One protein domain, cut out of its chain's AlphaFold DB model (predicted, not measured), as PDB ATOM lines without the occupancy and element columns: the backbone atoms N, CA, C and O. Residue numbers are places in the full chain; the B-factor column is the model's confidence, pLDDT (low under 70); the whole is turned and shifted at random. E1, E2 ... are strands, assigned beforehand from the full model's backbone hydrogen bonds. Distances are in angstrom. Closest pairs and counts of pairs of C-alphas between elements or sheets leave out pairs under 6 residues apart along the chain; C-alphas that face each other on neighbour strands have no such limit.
ATOM      1  N   ASN A 391      15.313 -20.475 100.251       83.69
ATOM      2  CA  ASN A 391      14.120 -19.653 100.195       83.69
ATOM      3  C   ASN A 391      13.983 -18.870 101.494       83.69
ATOM      4  O   ASN A 391      13.817 -19.456 102.553       83.69
ATOM      5  N   GLN A 392      14.045 -17.555 101.425       80.56
ATOM      6  CA  GLN A 392      13.927 -16.631 102.540       80.56
ATOM      7  C   GLN A 392      12.522 -16.047 102.563       80.56
ATOM      8  O   GLN A 392      12.009 -15.662 101.517       80.56
ATOM      9  N   TYR A 393      11.921 -15.929 103.744       76.31
ATOM     10  CA  TYR A 393      10.609 -15.315 103.899       76.31
ATOM     11  C   TYR A 393      10.464 -14.559 105.216       76.31
ATOM     12  O   TYR A 393      11.055 -14.911 106.241       76.31
ATOM     13  N   SER A 394       9.638 -13.515 105.194       71.25
ATOM     14  CA  SER A 394       9.254 -12.807 106.413       71.25
ATOM     15  C   SER A 394       8.398 -13.702 107.311       71.25
ATOM     16  O   SER A 394       7.448 -14.343 106.860       71.25
ATOM     17  N   THR A 395       8.690 -13.707 108.609       69.31
ATOM     18  CA  THR A 395       7.846 -14.358 109.623       69.31
ATOM     19  C   THR A 395       6.751 -13.452 110.187       69.31
ATOM     20  O   THR A 395       5.990 -13.902 111.050       69.31
ATOM     21  N   THR A 396       6.655 -12.196 109.729       68.75
ATOM     22  CA  THR A 396       5.614 -11.261 110.176       68.75
ATOM     23  C   THR A 396       4.224 -11.791 109.825       68.75
ATOM     24  O   THR A 396       4.032 -12.421 108.792       68.75
ATOM     25  N   SER A 397       3.240 -11.556 110.698       64.38
ATOM     26  CA  SER A 397       1.857 -12.032 110.523       64.38
ATOM     27  C   SER A 397       1.021 -11.176 109.568       64.38
ATOM     28  O   SER A 397      -0.054 -11.605 109.154       64.38
ATOM     29  N   THR A 398       1.495  -9.976 109.241       70.62
ATOM     30  CA  THR A 398       0.858  -8.983 108.365       70.62
ATOM     31  C   THR A 398       1.938  -8.103 107.743       70.62
ATOM     32  O   THR A 398       2.948  -7.832 108.394       70.62
ATOM     33  N   TYR A 399       1.717  -7.637 106.515       71.31
ATOM     34  CA  TYR A 399       2.543  -6.610 105.880       71.31
ATOM     35  C   TYR A 399       1.721  -5.335 105.688       71.31
ATOM     36  O   TYR A 399       0.737  -5.334 104.945       71.31
ATOM     37  N   ASN A 400       2.097  -4.269 106.389       72.31
ATOM     38  CA  ASN A 400       1.448  -2.967 106.299       72.31
ATOM     39  C   ASN A 400       2.055  -2.173 105.139       72.31
ATOM     40  O   ASN A 400       3.270  -2.088 105.033       72.31
ATOM     41  N   LEU A 401       1.223  -1.583 104.279       67.69
ATOM     42  CA  LEU A 401       1.719  -0.796 103.140       67.69
ATOM     43  C   LEU A 401       2.139   0.631 103.521       67.69
ATOM     44  O   LEU A 401       2.963   1.223 102.838       67.69
ATOM     45  N   GLY A 402       1.556   1.197 104.581       56.78
ATOM     46  CA  GLY A 402       1.842   2.563 105.040       56.78
ATOM     47  C   GLY A 402       3.018   2.699 106.012       56.78
ATOM     48  O   GLY A 402       3.384   3.814 106.372       56.78
ATOM     49  N   THR A 403       3.620   1.589 106.443       58.41
ATOM     50  CA  THR A 403       4.785   1.603 107.330       58.41
ATOM     51  C   THR A 403       5.933   0.854 106.673       58.41
ATOM     52  O   THR A 403       5.781  -0.291 106.250       58.41
ATOM     53  N   VAL A 404       7.109   1.485 106.610       54.25
ATOM     54  CA  VAL A 404       8.364   0.765 106.365       54.25
ATOM     55  C   VAL A 404       8.671   0.004 107.652       54.25
ATOM     56  O   VAL A 404       9.470   0.439 108.476       54.25
ATOM     57  N   ASP A 405       7.944  -1.086 107.888       48.47
ATOM     58  CA  ASP A 405       8.241  -1.965 109.010       48.47
ATOM     59  C   ASP A 405       9.681  -2.482 108.824       48.47
ATOM     60  O   ASP A 405      10.111  -2.781 107.705       48.47
ATOM     61  N   GLU A 406      10.443  -2.618 109.912       50.44
ATOM     62  CA  GLU A 406      11.744  -3.304 109.925       50.44
ATOM     63  C   GLU A 406      11.554  -4.822 109.709       50.44
ATOM     64  O   GLU A 406      11.931  -5.661 110.524       50.44
ATOM     65  N   VAL A 407      10.945  -5.205 108.582       50.09
ATOM     66  CA  VAL A 407      10.715  -6.595 108.159       50.09
ATOM     67  C   VAL A 407      12.041  -7.363 108.065       50.09
ATOM     68  O   VAL A 407      12.073  -8.580 108.249       50.09
ATOM     69  N   ALA A 408      13.147  -6.641 107.853       51.53
ATOM     70  CA  ALA A 408      14.498  -7.179 107.737       51.53
ATOM     71  C   ALA A 408      14.963  -8.001 108.958       51.53
ATOM     72  O   ALA A 408      15.798  -8.888 108.790       51.53
ATOM     73  N   ASP A 409      14.404  -7.774 110.152       51.97
ATOM     74  CA  ASP A 409      14.911  -8.401 111.383       51.97
ATOM     75  C   ASP A 409      14.228  -9.735 111.731       51.97
ATOM     76  O   ASP A 409      14.652 -10.436 112.652       51.97
ATOM     77  N   LYS A 410      13.182 -10.131 110.993       63.06
ATOM     78  CA  LYS A 410      12.392 -11.349 111.263       63.06
ATOM     79  C   LYS A 410      12.267 -12.259 110.042       63.06
ATOM     80  O   LYS A 410      11.165 -12.673 109.671       63.06
ATOM     81  N   ILE A 411      13.406 -12.598 109.446       70.62
ATOM     82  CA  ILE A 411      13.509 -13.490 108.284       70.62
ATOM     83  C   ILE A 411      13.723 -14.930 108.763       70.62
ATOM     84  O   ILE A 411      14.602 -15.196 109.578       70.62
ATOM     85  N   ALA A 412      12.923 -15.859 108.247       77.44
ATOM     86  CA  ALA A 412      13.186 -17.296 108.301       77.44
ATOM     87  C   ALA A 412      13.591 -17.785 106.908       77.44
ATOM     88  O   ALA A 412      13.447 -17.057 105.920       77.44
ATOM     89  N   PHE A 413      14.117 -19.004 106.819       80.69
ATOM     90  CA  PHE A 413      14.425 -19.592 105.523       80.69
ATOM     91  C   PHE A 413      14.197 -21.106 105.491       80.69
ATOM     92  O   PHE A 413      14.310 -21.797 106.501       80.69
ATOM     93  N   GLU A 414      13.902 -21.608 104.298       84.50
ATOM     94  CA  GLU A 414      13.879 -23.021 103.931       84.50
ATOM     95  C   GLU A 414      15.142 -23.326 103.117       84.50
ATOM     96  O   GLU A 414      15.439 -22.645 102.131       84.50
ATOM     97  N   LEU A 415      15.874 -24.367 103.509       87.12
ATOM     98  CA  LEU A 415      16.974 -24.927 102.731       87.12
ATOM     99  C   LEU A 415      16.467 -26.156 101.976       87.12
ATOM    100  O   LEU A 415      16.071 -27.144 102.594       87.12
ATOM    101  N   VAL A 416      16.511 -26.118 100.647       89.00
ATOM    102  CA  VAL A 416      16.204 -27.265  99.788       89.00
ATOM    103  C   VAL A 416      17.500 -27.766  99.178       89.00
ATOM    104  O   VAL A 416      18.186 -27.039  98.466       89.00
ATOM    105  N   THR A 417      17.846 -29.017  99.441       90.94
ATOM    106  CA  THR A 417      19.057 -29.644  98.904       90.94
ATOM    107  C   THR A 417      18.691 -30.799  98.001       90.94
ATOM    108  O   THR A 417      17.715 -31.501  98.256       90.94
ATOM    109  N   LEU A 418      19.484 -30.989  96.951       90.19
ATOM    110  CA  LEU A 418      19.439 -32.155  96.087       90.19
ATOM    111  C   LEU A 418      20.823 -32.798  96.070       90.19
ATOM    112  O   LEU A 418      21.786 -32.170  95.628       90.19
ATOM    113  N   LEU A 419      20.917 -34.031  96.563       90.44
ATOM    114  CA  LEU A 419      22.184 -34.736  96.759       90.44
ATOM    115  C   LEU A 419      22.165 -36.118  96.105       90.44
ATOM    116  O   LEU A 419      21.167 -36.828  96.166       90.44
ATOM    117  N   ASN A 420      23.290 -36.546  95.536       89.25
ATOM    118  CA  ASN A 420      23.430 -37.902  94.987       89.25
ATOM    119  C   ASN A 420      23.731 -38.945  96.078       89.25
ATOM    120  O   ASN A 420      23.520 -40.137  95.881       89.25
ATOM    121  N   SER A 421      24.254 -38.504  97.220       91.00
ATOM    122  CA  SER A 421      24.619 -39.338  98.369       91.00
ATOM    123  C   SER A 421      24.501 -38.515  99.656       91.00
ATOM    124  O   SER A 421      24.618 -37.291  99.564       91.00
ATOM    125  N   PRO A 422      24.336 -39.138 100.837       94.88
ATOM    126  CA  PRO A 422      24.292 -38.408 102.102       94.88
ATOM    127  C   PRO A 422      25.500 -37.478 102.309       94.88
ATOM    128  O   PRO A 422      26.608 -37.779 101.855       94.88
ATOM    129  N   ALA A 423      25.286 -36.346 102.982       95.88
ATOM    130  CA  ALA A 423      26.309 -35.323 103.208       95.88
ATOM    131  C   ALA A 423      26.062 -34.531 104.499       95.88
ATOM    132  O   ALA A 423      24.934 -34.416 104.957       95.88
ATOM    133  N   ASP A 424      27.099 -33.923 105.060       95.62
ATOM    134  CA  ASP A 424      27.034 -33.159 106.303       95.62
ATOM    135  C   ASP A 424      26.739 -31.682 106.029       95.62
ATOM    136  O   ASP A 424      27.422 -31.032 105.229       95.62
ATOM    137  N   LEU A 425      25.744 -31.126 106.719       92.00
ATOM    138  CA  LEU A 425      25.414 -29.707 106.666       92.00
ATOM    139  C   LEU A 425      26.119 -28.941 107.783       92.00
ATOM    140  O   LEU A 425      25.999 -29.274 108.961       92.00
ATOM    141  N   TYR A 426      26.780 -27.850 107.399       90.56
ATOM    142  CA  TYR A 426      27.406 -26.901 108.307       90.56
ATOM    143  C   TYR A 426      26.784 -25.515 108.163       90.56
ATOM    144  O   TYR A 426      26.620 -25.008 107.048       90.56
ATOM    145  N   ILE A 427      26.529 -24.868 109.298       86.00
ATOM    146  CA  ILE A 427      25.994 -23.508 109.392       86.00
ATOM    147  C   ILE A 427      27.027 -22.649 110.114       86.00
ATOM    148  O   ILE A 427      27.465 -22.991 111.209       86.00
ATOM    149  N   ASN A 428      27.485 -21.567 109.476       83.81
ATOM    150  CA  ASN A 428      28.606 -20.747 109.963       83.81
ATOM    151  C   ASN A 428      29.860 -21.571 110.345       83.81
ATOM    152  O   ASN A 428      30.627 -21.182 111.221       83.81
ATOM    153  N   GLY A 429      30.074 -22.716 109.687       86.06
ATOM    154  CA  GLY A 429      31.203 -23.612 109.951       86.06
ATOM    155  C   GLY A 429      30.999 -24.621 111.087       86.06
ATOM    156  O   GLY A 429      31.857 -25.481 111.258       86.06
ATOM    157  N   GLN A 430      29.880 -24.583 111.814       88.88
ATOM    158  CA  GLN A 430      29.529 -25.593 112.816       88.88
ATOM    159  C   GLN A 430      28.677 -26.698 112.191       88.88
ATOM    160  O   GLN A 430      27.782 -26.405 111.398       88.88
ATOM    161  N   PHE A 431      28.966 -27.956 112.532       91.19
ATOM    162  CA  PHE A 431      28.157 -29.097 112.100       91.19
ATOM    163  C   PHE A 431      26.737 -28.962 112.651       91.19
ATOM    164  O   PHE A 431      26.557 -28.640 113.824       91.19
ATOM    165  N   TYR A 432      25.746 -29.214 111.800       88.12
ATOM    166  CA  TYR A 432      24.337 -29.119 112.157       88.12
ATOM    167  C   TYR A 432      23.646 -30.483 112.096       88.12
ATOM    168  O   TYR A 432      23.141 -30.955 113.110       88.12
ATOM    169  N   GLN A 433      23.630 -31.128 110.925       93.06
ATOM    170  CA  GLN A 433      23.015 -32.449 110.747       93.06
ATOM    171  C   GLN A 433      23.533 -33.167 109.495       93.06
ATOM    172  O   GLN A 433      24.116 -32.538 108.608       93.06
ATOM    173  N   VAL A 434      23.232 -34.462 109.390       94.19
ATOM    174  CA  VAL A 434      23.426 -35.255 108.168       94.19
ATOM    175  C   VAL A 434      22.208 -35.105 107.254       94.19
ATOM    176  O   VAL A 434      21.073 -35.348 107.662       94.19
ATOM    177  N   LEU A 435      22.448 -34.723 106.006       93.62
ATOM    178  CA  LEU A 435      21.482 -34.667 104.915       93.62
ATOM    179  C   LEU A 435      21.416 -36.007 104.193       93.62
ATOM    180  O   LEU A 435      22.448 -36.623 103.923       93.62
ATOM    181  N   GLN A 436      20.207 -36.439 103.847       92.12
ATOM    182  CA  GLN A 436      19.993 -37.660 103.074       92.12
ATOM    183  C   GLN A 436      20.201 -37.409 101.576       92.12
ATOM    184  O   GLN A 436      20.122 -36.276 101.101       92.12
ATOM    185  N   SER A 437      20.455 -38.479 100.818       89.88
ATOM    186  CA  SER A 437      20.416 -38.430  99.352       89.88
ATOM    187  C   SER A 437      19.008 -38.111  98.840       89.88
ATOM    188  O   SER A 437      18.016 -38.453  99.478       89.88
ATOM    189  N   GLY A 438      18.926 -37.535  97.644       87.12
ATOM    190  CA  GLY A 438      17.688 -37.066  97.037       87.12
ATOM    191  C   GLY A 438      17.367 -35.630  97.438       87.12
ATOM    192  O   GLY A 438      18.255 -34.859  97.805       87.12
ATOM    193  N   LEU A 439      16.091 -35.264  97.317       88.94
ATOM    194  CA  LEU A 439      15.610 -33.932  97.665       88.94
ATOM    195  C   LEU A 439      15.217 -33.868  99.141       88.94
ATOM    196  O   LEU A 439      14.321 -34.590  99.574       88.94
ATOM    197  N   THR A 440      15.851 -32.966  99.889       89.50
ATOM    198  CA  THR A 440      15.569 -32.718 101.310       89.50
ATOM    199  C   THR A 440      15.206 -31.249 101.518       89.50
ATOM    200  O   THR A 440      15.939 -30.374 101.058       89.50
ATOM    201  N   VAL A 441      14.106 -30.976 102.229       88.50
ATOM    202  CA  VAL A 441      13.680 -29.625 102.643       88.50
ATOM    203  C   VAL A 441      13.850 -29.491 104.153       88.50
ATOM    204  O   VAL A 441      13.406 -30.367 104.894       88.50
ATOM    205  N   ILE A 442      14.497 -28.419 104.608       86.00
ATOM    206  CA  ILE A 442      14.762 -28.157 106.027       86.00
ATOM    207  C   ILE A 442      14.315 -26.741 106.365       86.00
ATOM    208  O   ILE A 442      14.769 -25.780 105.740       86.00
ATOM    209  N   ASP A 443      13.472 -26.627 107.386       80.88
ATOM    210  CA  ASP A 443      12.948 -25.355 107.874       80.88
ATOM    211  C   ASP A 443      13.874 -24.786 108.958       80.88
ATOM    212  O   ASP A 443      14.246 -25.495 109.898       80.88
ATOM    213  N   TYR A 444      14.216 -23.498 108.865       75.75
ATOM    214  CA  TYR A 444      15.037 -22.814 109.862       75.75
ATOM    215  C   TYR A 444      14.300 -21.631 110.502       75.75
ATOM    216  O   TYR A 444      13.901 -20.696 109.798       75.75
ATOM    217  N   PRO A 445      14.140 -21.621 111.842       67.06
ATOM    218  CA  PRO A 445      13.547 -20.494 112.547       67.06
ATOM    219  C   PRO A 445      14.457 -19.256 112.499       67.06
ATOM    220  O   PRO A 445      15.680 -19.350 112.372       67.06
ATOM    221  N   SER A 446      13.852 -18.077 112.667       62.88
ATOM    222  CA  SER A 446      14.514 -16.764 112.585       62.88
ATOM    223  C   SER A 446      15.685 -16.577 113.558       62.88
ATOM    224  O   SER A 446      16.581 -15.778 113.312       62.88
ATOM    225  N   GLU A 447      15.724 -17.336 114.651       60.72
ATOM    226  CA  GLU A 447      16.802 -17.304 115.650       60.72
ATOM    227  C   GLU A 447      18.146 -17.800 115.081       60.72
ATOM    228  O   GLU A 447      19.207 -17.312 115.473       60.72
ATOM    229  N   ILE A 448      18.102 -18.705 114.092       61.31
ATOM    230  CA  ILE A 448      19.272 -19.238 113.371       61.31
ATOM    231  C   ILE A 448      19.636 -18.345 112.166       61.31
ATOM    232  O   ILE A 448      20.756 -18.403 111.659       61.31
ATOM    233  N   ALA A 449      18.749 -17.430 111.752       55.34
ATOM    234  CA  ALA A 449      18.915 -16.567 110.576       55.34
ATOM    235  C   ALA A 449      20.006 -15.482 110.703       55.34
ATOM    236  O   ALA A 449      20.266 -14.749 109.752       55.34
ATOM    237  N   LYS A 450      20.731 -15.419 111.832       60.56
ATOM    238  CA  LYS A 450      22.030 -14.715 111.909       60.56
ATOM    239  C   LYS A 450      23.131 -15.426 111.118       60.56
ATOM    240  O   LYS A 450      24.216 -14.868 110.930       60.56
ATOM    241  N   ALA A 451      22.892 -16.665 110.690       61.75
ATOM    242  CA  ALA A 451      23.800 -17.387 109.828       61.75
ATOM    243  C   ALA A 451      23.986 -16.671 108.492       61.75
ATOM    244  O   ALA A 451      23.031 -16.297 107.831       61.75
ATOM    245  N   LYS A 452      25.240 -16.457 108.094       69.56
ATOM    246  CA  LYS A 452      25.577 -15.796 106.820       69.56
ATOM    247  C   LYS A 452      26.013 -16.800 105.756       69.56
ATOM    248  O   LYS A 452      26.152 -16.433 104.590       69.56
ATOM    249  N   LYS A 453      26.283 -18.046 106.158       81.50
ATOM    250  CA  LYS A 453      26.985 -19.030 105.337       81.50
ATOM    251  C   LYS A 453      26.535 -20.460 105.637       81.50
ATOM    252  O   LYS A 453      26.566 -20.887 106.792       81.50
ATOM    253  N   TYR A 454      26.241 -21.199 104.573       85.69
ATOM    254  CA  TYR A 454      25.890 -22.617 104.578       85.69
ATOM    255  C   TYR A 454      26.900 -23.368 103.727       85.69
ATOM    256  O   TYR A 454      27.276 -22.905 102.647       85.69
ATOM    257  N   SER A 455      27.346 -24.525 104.196       89.25
ATOM    258  CA  SER A 455      28.156 -25.419 103.375       89.25
ATOM    259  C   SER A 455      27.760 -26.858 103.609       89.25
ATOM    260  O   SER A 455      27.649 -27.279 104.758       89.25
ATOM    261  N   VAL A 456      27.620 -27.608 102.524       91.25
ATOM    262  CA  VAL A 456      27.420 -29.055 102.565       91.25
ATOM    263  C   VAL A 456      28.724 -29.733 102.176       91.25
ATOM    264  O   VAL A 456      29.389 -29.317 101.220       91.25
ATOM    265  N   ARG A 457      29.132 -30.740 102.948       93.56
ATOM    266  CA  ARG A 457      30.413 -31.435 102.789       93.56
ATOM    267  C   ARG A 457      30.230 -32.945 102.840       93.56
ATOM    268  O   ARG A 457      29.345 -33.446 103.517       93.56
ATOM    269  N   ARG A 458      31.099 -33.674 102.147       94.50
ATOM    270  CA  ARG A 458      31.266 -35.124 102.286       94.50
ATOM    271  C   ARG A 458      32.684 -35.370 102.784       94.50
ATOM    272  O   ARG A 458      33.640 -35.280 102.014       94.50
ATOM    273  N   GLY A 459      32.824 -35.577 104.094       89.31
ATOM    274  CA  GLY A 459      34.127 -35.579 104.761       89.31
ATOM    275  C   GLY A 459      34.863 -34.250 104.554       89.31
ATOM    276  O   GLY A 459      34.337 -33.178 104.851       89.31
ATOM    277  N   ALA A 460      36.078 -34.306 104.002       87.75
ATOM    278  CA  ALA A 460      36.873 -33.114 103.699       87.75
ATOM    279  C   ALA A 460      36.419 -32.369 102.424       87.75
ATOM    280  O   ALA A 460      36.803 -31.217 102.213       87.75
ATOM    281  N   THR A 461      35.607 -32.996 101.568       91.31
ATOM    282  CA  THR A 461      35.224 -32.438 100.268       91.31
ATOM    283  C   THR A 461      34.001 -31.537 100.397       91.31
ATOM    284  O   THR A 461      32.953 -31.951 100.890       91.31
ATOM    285  N   LYS A 462      34.102 -30.298  99.913       91.50
ATOM    286  CA  LYS A 462      32.963 -29.378  99.816       91.50
ATOM    287  C   LYS A 462      32.089 -29.759  98.620       91.50
ATOM    288  O   LYS A 462      32.594 -29.791  97.504       91.50
ATOM    289  N   VAL A 463      30.800 -30.006  98.855       90.81
ATOM    290  CA  VAL A 463      29.812 -30.253  97.793       90.81
ATOM    291  C   VAL A 463      29.354 -28.917  97.210       90.81
ATOM    292  O   VAL A 463      29.586 -28.634  96.040       90.81
ATOM    293  N   PHE A 464      28.802 -28.041  98.050       90.00
ATOM    294  CA  PHE A 464      28.472 -26.663  97.689       90.00
ATOM    295  C   PHE A 464      28.551 -25.732  98.901       90.00
ATOM    296  O   PHE A 464      28.612 -26.157 100.058       90.00
ATOM    297  N   GLU A 465      28.579 -24.433  98.620       88.56
ATOM    298  CA  GLU A 465      28.572 -23.367  99.613       88.56
ATOM    299  C   GLU A 465      27.709 -22.216  99.112       88.56
ATOM    300  O   GLU A 465      27.849 -21.802  97.964       88.56
ATOM    301  N   GLN A 466      26.859 -21.684  99.985       83.31
ATOM    302  CA  GLN A 466      25.955 -20.594  99.647       83.31
ATOM    303  C   GLN A 466      25.868 -19.597 100.802       83.31
ATOM    304  O   GLN A 466      26.008 -19.945 101.980       83.31
ATOM    305  N   LYS A 467      25.666 -18.328 100.453       80.94
ATOM    306  CA  LYS A 467      25.412 -17.245 101.403       80.94
ATOM    307  C   LYS A 467      23.946 -16.851 101.312       80.94
ATOM    308  O   LYS A 467      23.381 -16.876 100.222       80.94
ATOM    309  N   LEU A 468      23.362 -16.473 102.444       75.19
ATOM    310  CA  LEU A 468      22.047 -15.840 102.435       75.19
ATOM    311  C   LEU A 468      22.136 -14.525 101.668       75.19
ATOM    312  O   LEU A 468      23.073 -13.743 101.872       75.19
ATOM    313  N   VAL A 469      21.173 -14.297 100.781       71.62
ATOM    314  CA  VAL A 469      21.089 -13.041 100.048       71.62
ATOM    315  C   VAL A 469      20.548 -11.988 101.003       71.62
ATOM    316  O   VAL A 469      19.590 -12.214 101.745       71.62
ATOM    317  N   GLN A 470      21.195 -10.826 101.017       67.94
ATOM    318  CA  GLN A 470      20.664  -9.689 101.746       67.94
ATOM    319  C   GLN A 470      19.427  -9.200 100.998       67.94
ATOM    320  O   GLN A 470      19.545  -8.668  99.895       67.94
ATOM    321  N   ILE A 471      18.249  -9.410 101.584       64.06
ATOM    322  CA  ILE A 471      17.008  -8.898 101.011       64.06
ATOM    323  C   ILE A 471      17.084  -7.366 101.089       64.06
ATOM    324  O   ILE A 471      17.291  -6.832 102.185       64.06
ATOM    325  N   PRO A 472      16.981  -6.644  99.959       57.53
ATOM    326  CA  PRO A 472      16.973  -5.189  99.989       57.53
ATOM    327  C   PRO A 472      15.803  -4.698 100.851       57.53
ATOM    328  O   PRO A 472      14.703  -5.240 100.773       57.53
ATOM    329  N   LYS A 473      16.027  -3.669 101.682       56.31
ATOM    330  CA  LYS A 473      14.937  -2.987 102.395       56.31
ATOM    331  C   LYS A 473      14.095  -2.257 101.344       56.31
ATOM    332  O   LYS A 473      14.559  -1.250 100.816       56.31
ATOM    333  N   ARG A 474      12.915  -2.778 100.998       57.12
ATOM    334  CA  ARG A 474      11.988  -2.125 100.058       57.12
ATOM    335  C   ARG A 474      10.819  -1.482 100.795       57.12
ATOM    336  O   ARG A 474      10.379  -1.980 101.827       57.12
ATOM    337  N   GLU A 475      10.305  -0.397 100.218       47.41
ATOM    338  CA  GLU A 475       9.057   0.260 100.637       47.41
ATOM    339  C   GLU A 475       7.811  -0.596 100.327       47.41
ATOM    340  O   GLU A 475       6.737  -0.322 100.853       47.41
ATOM    341  N   PHE A 476       7.947  -1.647  99.503       50.88
ATOM    342  CA  PHE A 476       6.848  -2.513  99.063       50.88
ATOM    343  C   PHE A 476       7.100  -4.016  99.316       50.88
ATOM    344  O   PHE A 476       8.209  -4.472  99.601       50.88
ATOM    345  N   SER A 477       6.006  -4.789  99.259       51.00
ATOM    346  CA  SER A 477       5.867  -6.160  99.780       51.00
ATOM    347  C   SER A 477       6.429  -7.274  98.885       51.00
ATOM    348  O   SER A 477       6.231  -8.458  99.157       51.00
ATOM    349  N   ASP A 478       7.055  -6.926  97.772       50.50
ATOM    350  CA  ASP A 478       7.690  -7.855  96.832       50.50
ATOM    351  C   ASP A 478       8.957  -8.513  97.415       50.50
ATOM    352  O   ASP A 478       9.458  -9.500  96.888       50.50
ATOM    353  N   THR A 479       9.414  -8.037  98.576       52.06
ATOM    354  CA  THR A 479      10.512  -8.600  99.381       52.06
ATOM    355  C   THR A 479      10.088  -9.620 100.434       52.06
ATOM    356  O   THR A 479      10.934 -10.125 101.172       52.06
ATOM    357  N   ILE A 480       8.796  -9.961 100.525       60.12
ATOM    358  CA  ILE A 480       8.307 -10.926 101.527       60.12
ATOM    359  C   ILE A 480       8.908 -12.320 101.312       60.12
ATOM    360  O   ILE A 480       8.977 -13.093 102.269       60.12
TER     361      ILE A 480
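AT A GLANCE: This is residues 391 to 480 of the 611 residues of an uncharacterized protein of Flammeovirga sp. SR4 (UniProt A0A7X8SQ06). Two small antiparallel sheets, E4-E3-E6-E7 and E1-E2-E5, stand partly face to face as a loose sandwich, joined at one end by the turns between E2 and E3 and between E4 and E5. At the other end two long stretches with no named element, residues 395 to 410 and 468 to 480, draw the whole out into a rod. The printed part has 90 residues, with no named helix and seven named strands, E1 to E7 in chain order. It is all strand by class, though under half of the residues, 44 of 90, are in named elements. The whole is loose, with a radius of gyration of the C-alphas of 15.3 A and spans of 50 by 22 by 18 A.

HOW THE PARTS SIT: Begin with the larger sheet, which is strongly twisted, and look at its inner strands E3, residues 423 to 427, and E6, residues 453 to 458. They are antiparallel at 158 degrees, and N 424 and O 457 are 2.8 A apart, within hydrogen-bond range. Beside E3 find the edge strand E4, residues 430 to 435; the two form a hairpin, with N 425 and O 433 at 2.9 A. Beside E6 is the other edge strand, E7, residues 461 to 467, also in a hairpin, with N 463 and O 456 at 2.8 A. In the second sheet the inner strand is E2, residues 411 to 419. It is antiparallel to E5, residues 438 to 444, at 165 degrees, with N 417 and O 440 at 2.8 A. On its other side E1, residues 391 to 394, forms a hairpin with E2, with N 393 and O 412 at 2.9 A. Between the sheets, E2 and E3 meet only through their link, as do E4 and E5; E2 and E4 are only just apart, closest 8.2 A, and E2 and E6 are apart.

IN THESE COORDINATES: Find C-alpha 391 at (14.120, -19.653, 100.195), where E1 begins. E2, the longest strand, runs 25.7 A from C-alpha 411 at (13.509, -13.490, 108.284) to C-alpha 419 at (22.184, -34.736, 96.759). E5 measures 19.4 A, E7 18.1 A and E6 16.9 A. E7 ends at C-alpha 467, at (25.412, -17.245, 101.403).

THE WHOLE: The C-alphas farthest apart, those of Gly 402 and Ala 460, are 50.0 A from each other. The printed part has no cut. The link from E1 to E2, 16 residues, is long. The mean pLDDT of the printed part is 76.3; look for values under 70 at residues 395 to 397, 401 to 410, 445 to 452 and 470 to 480.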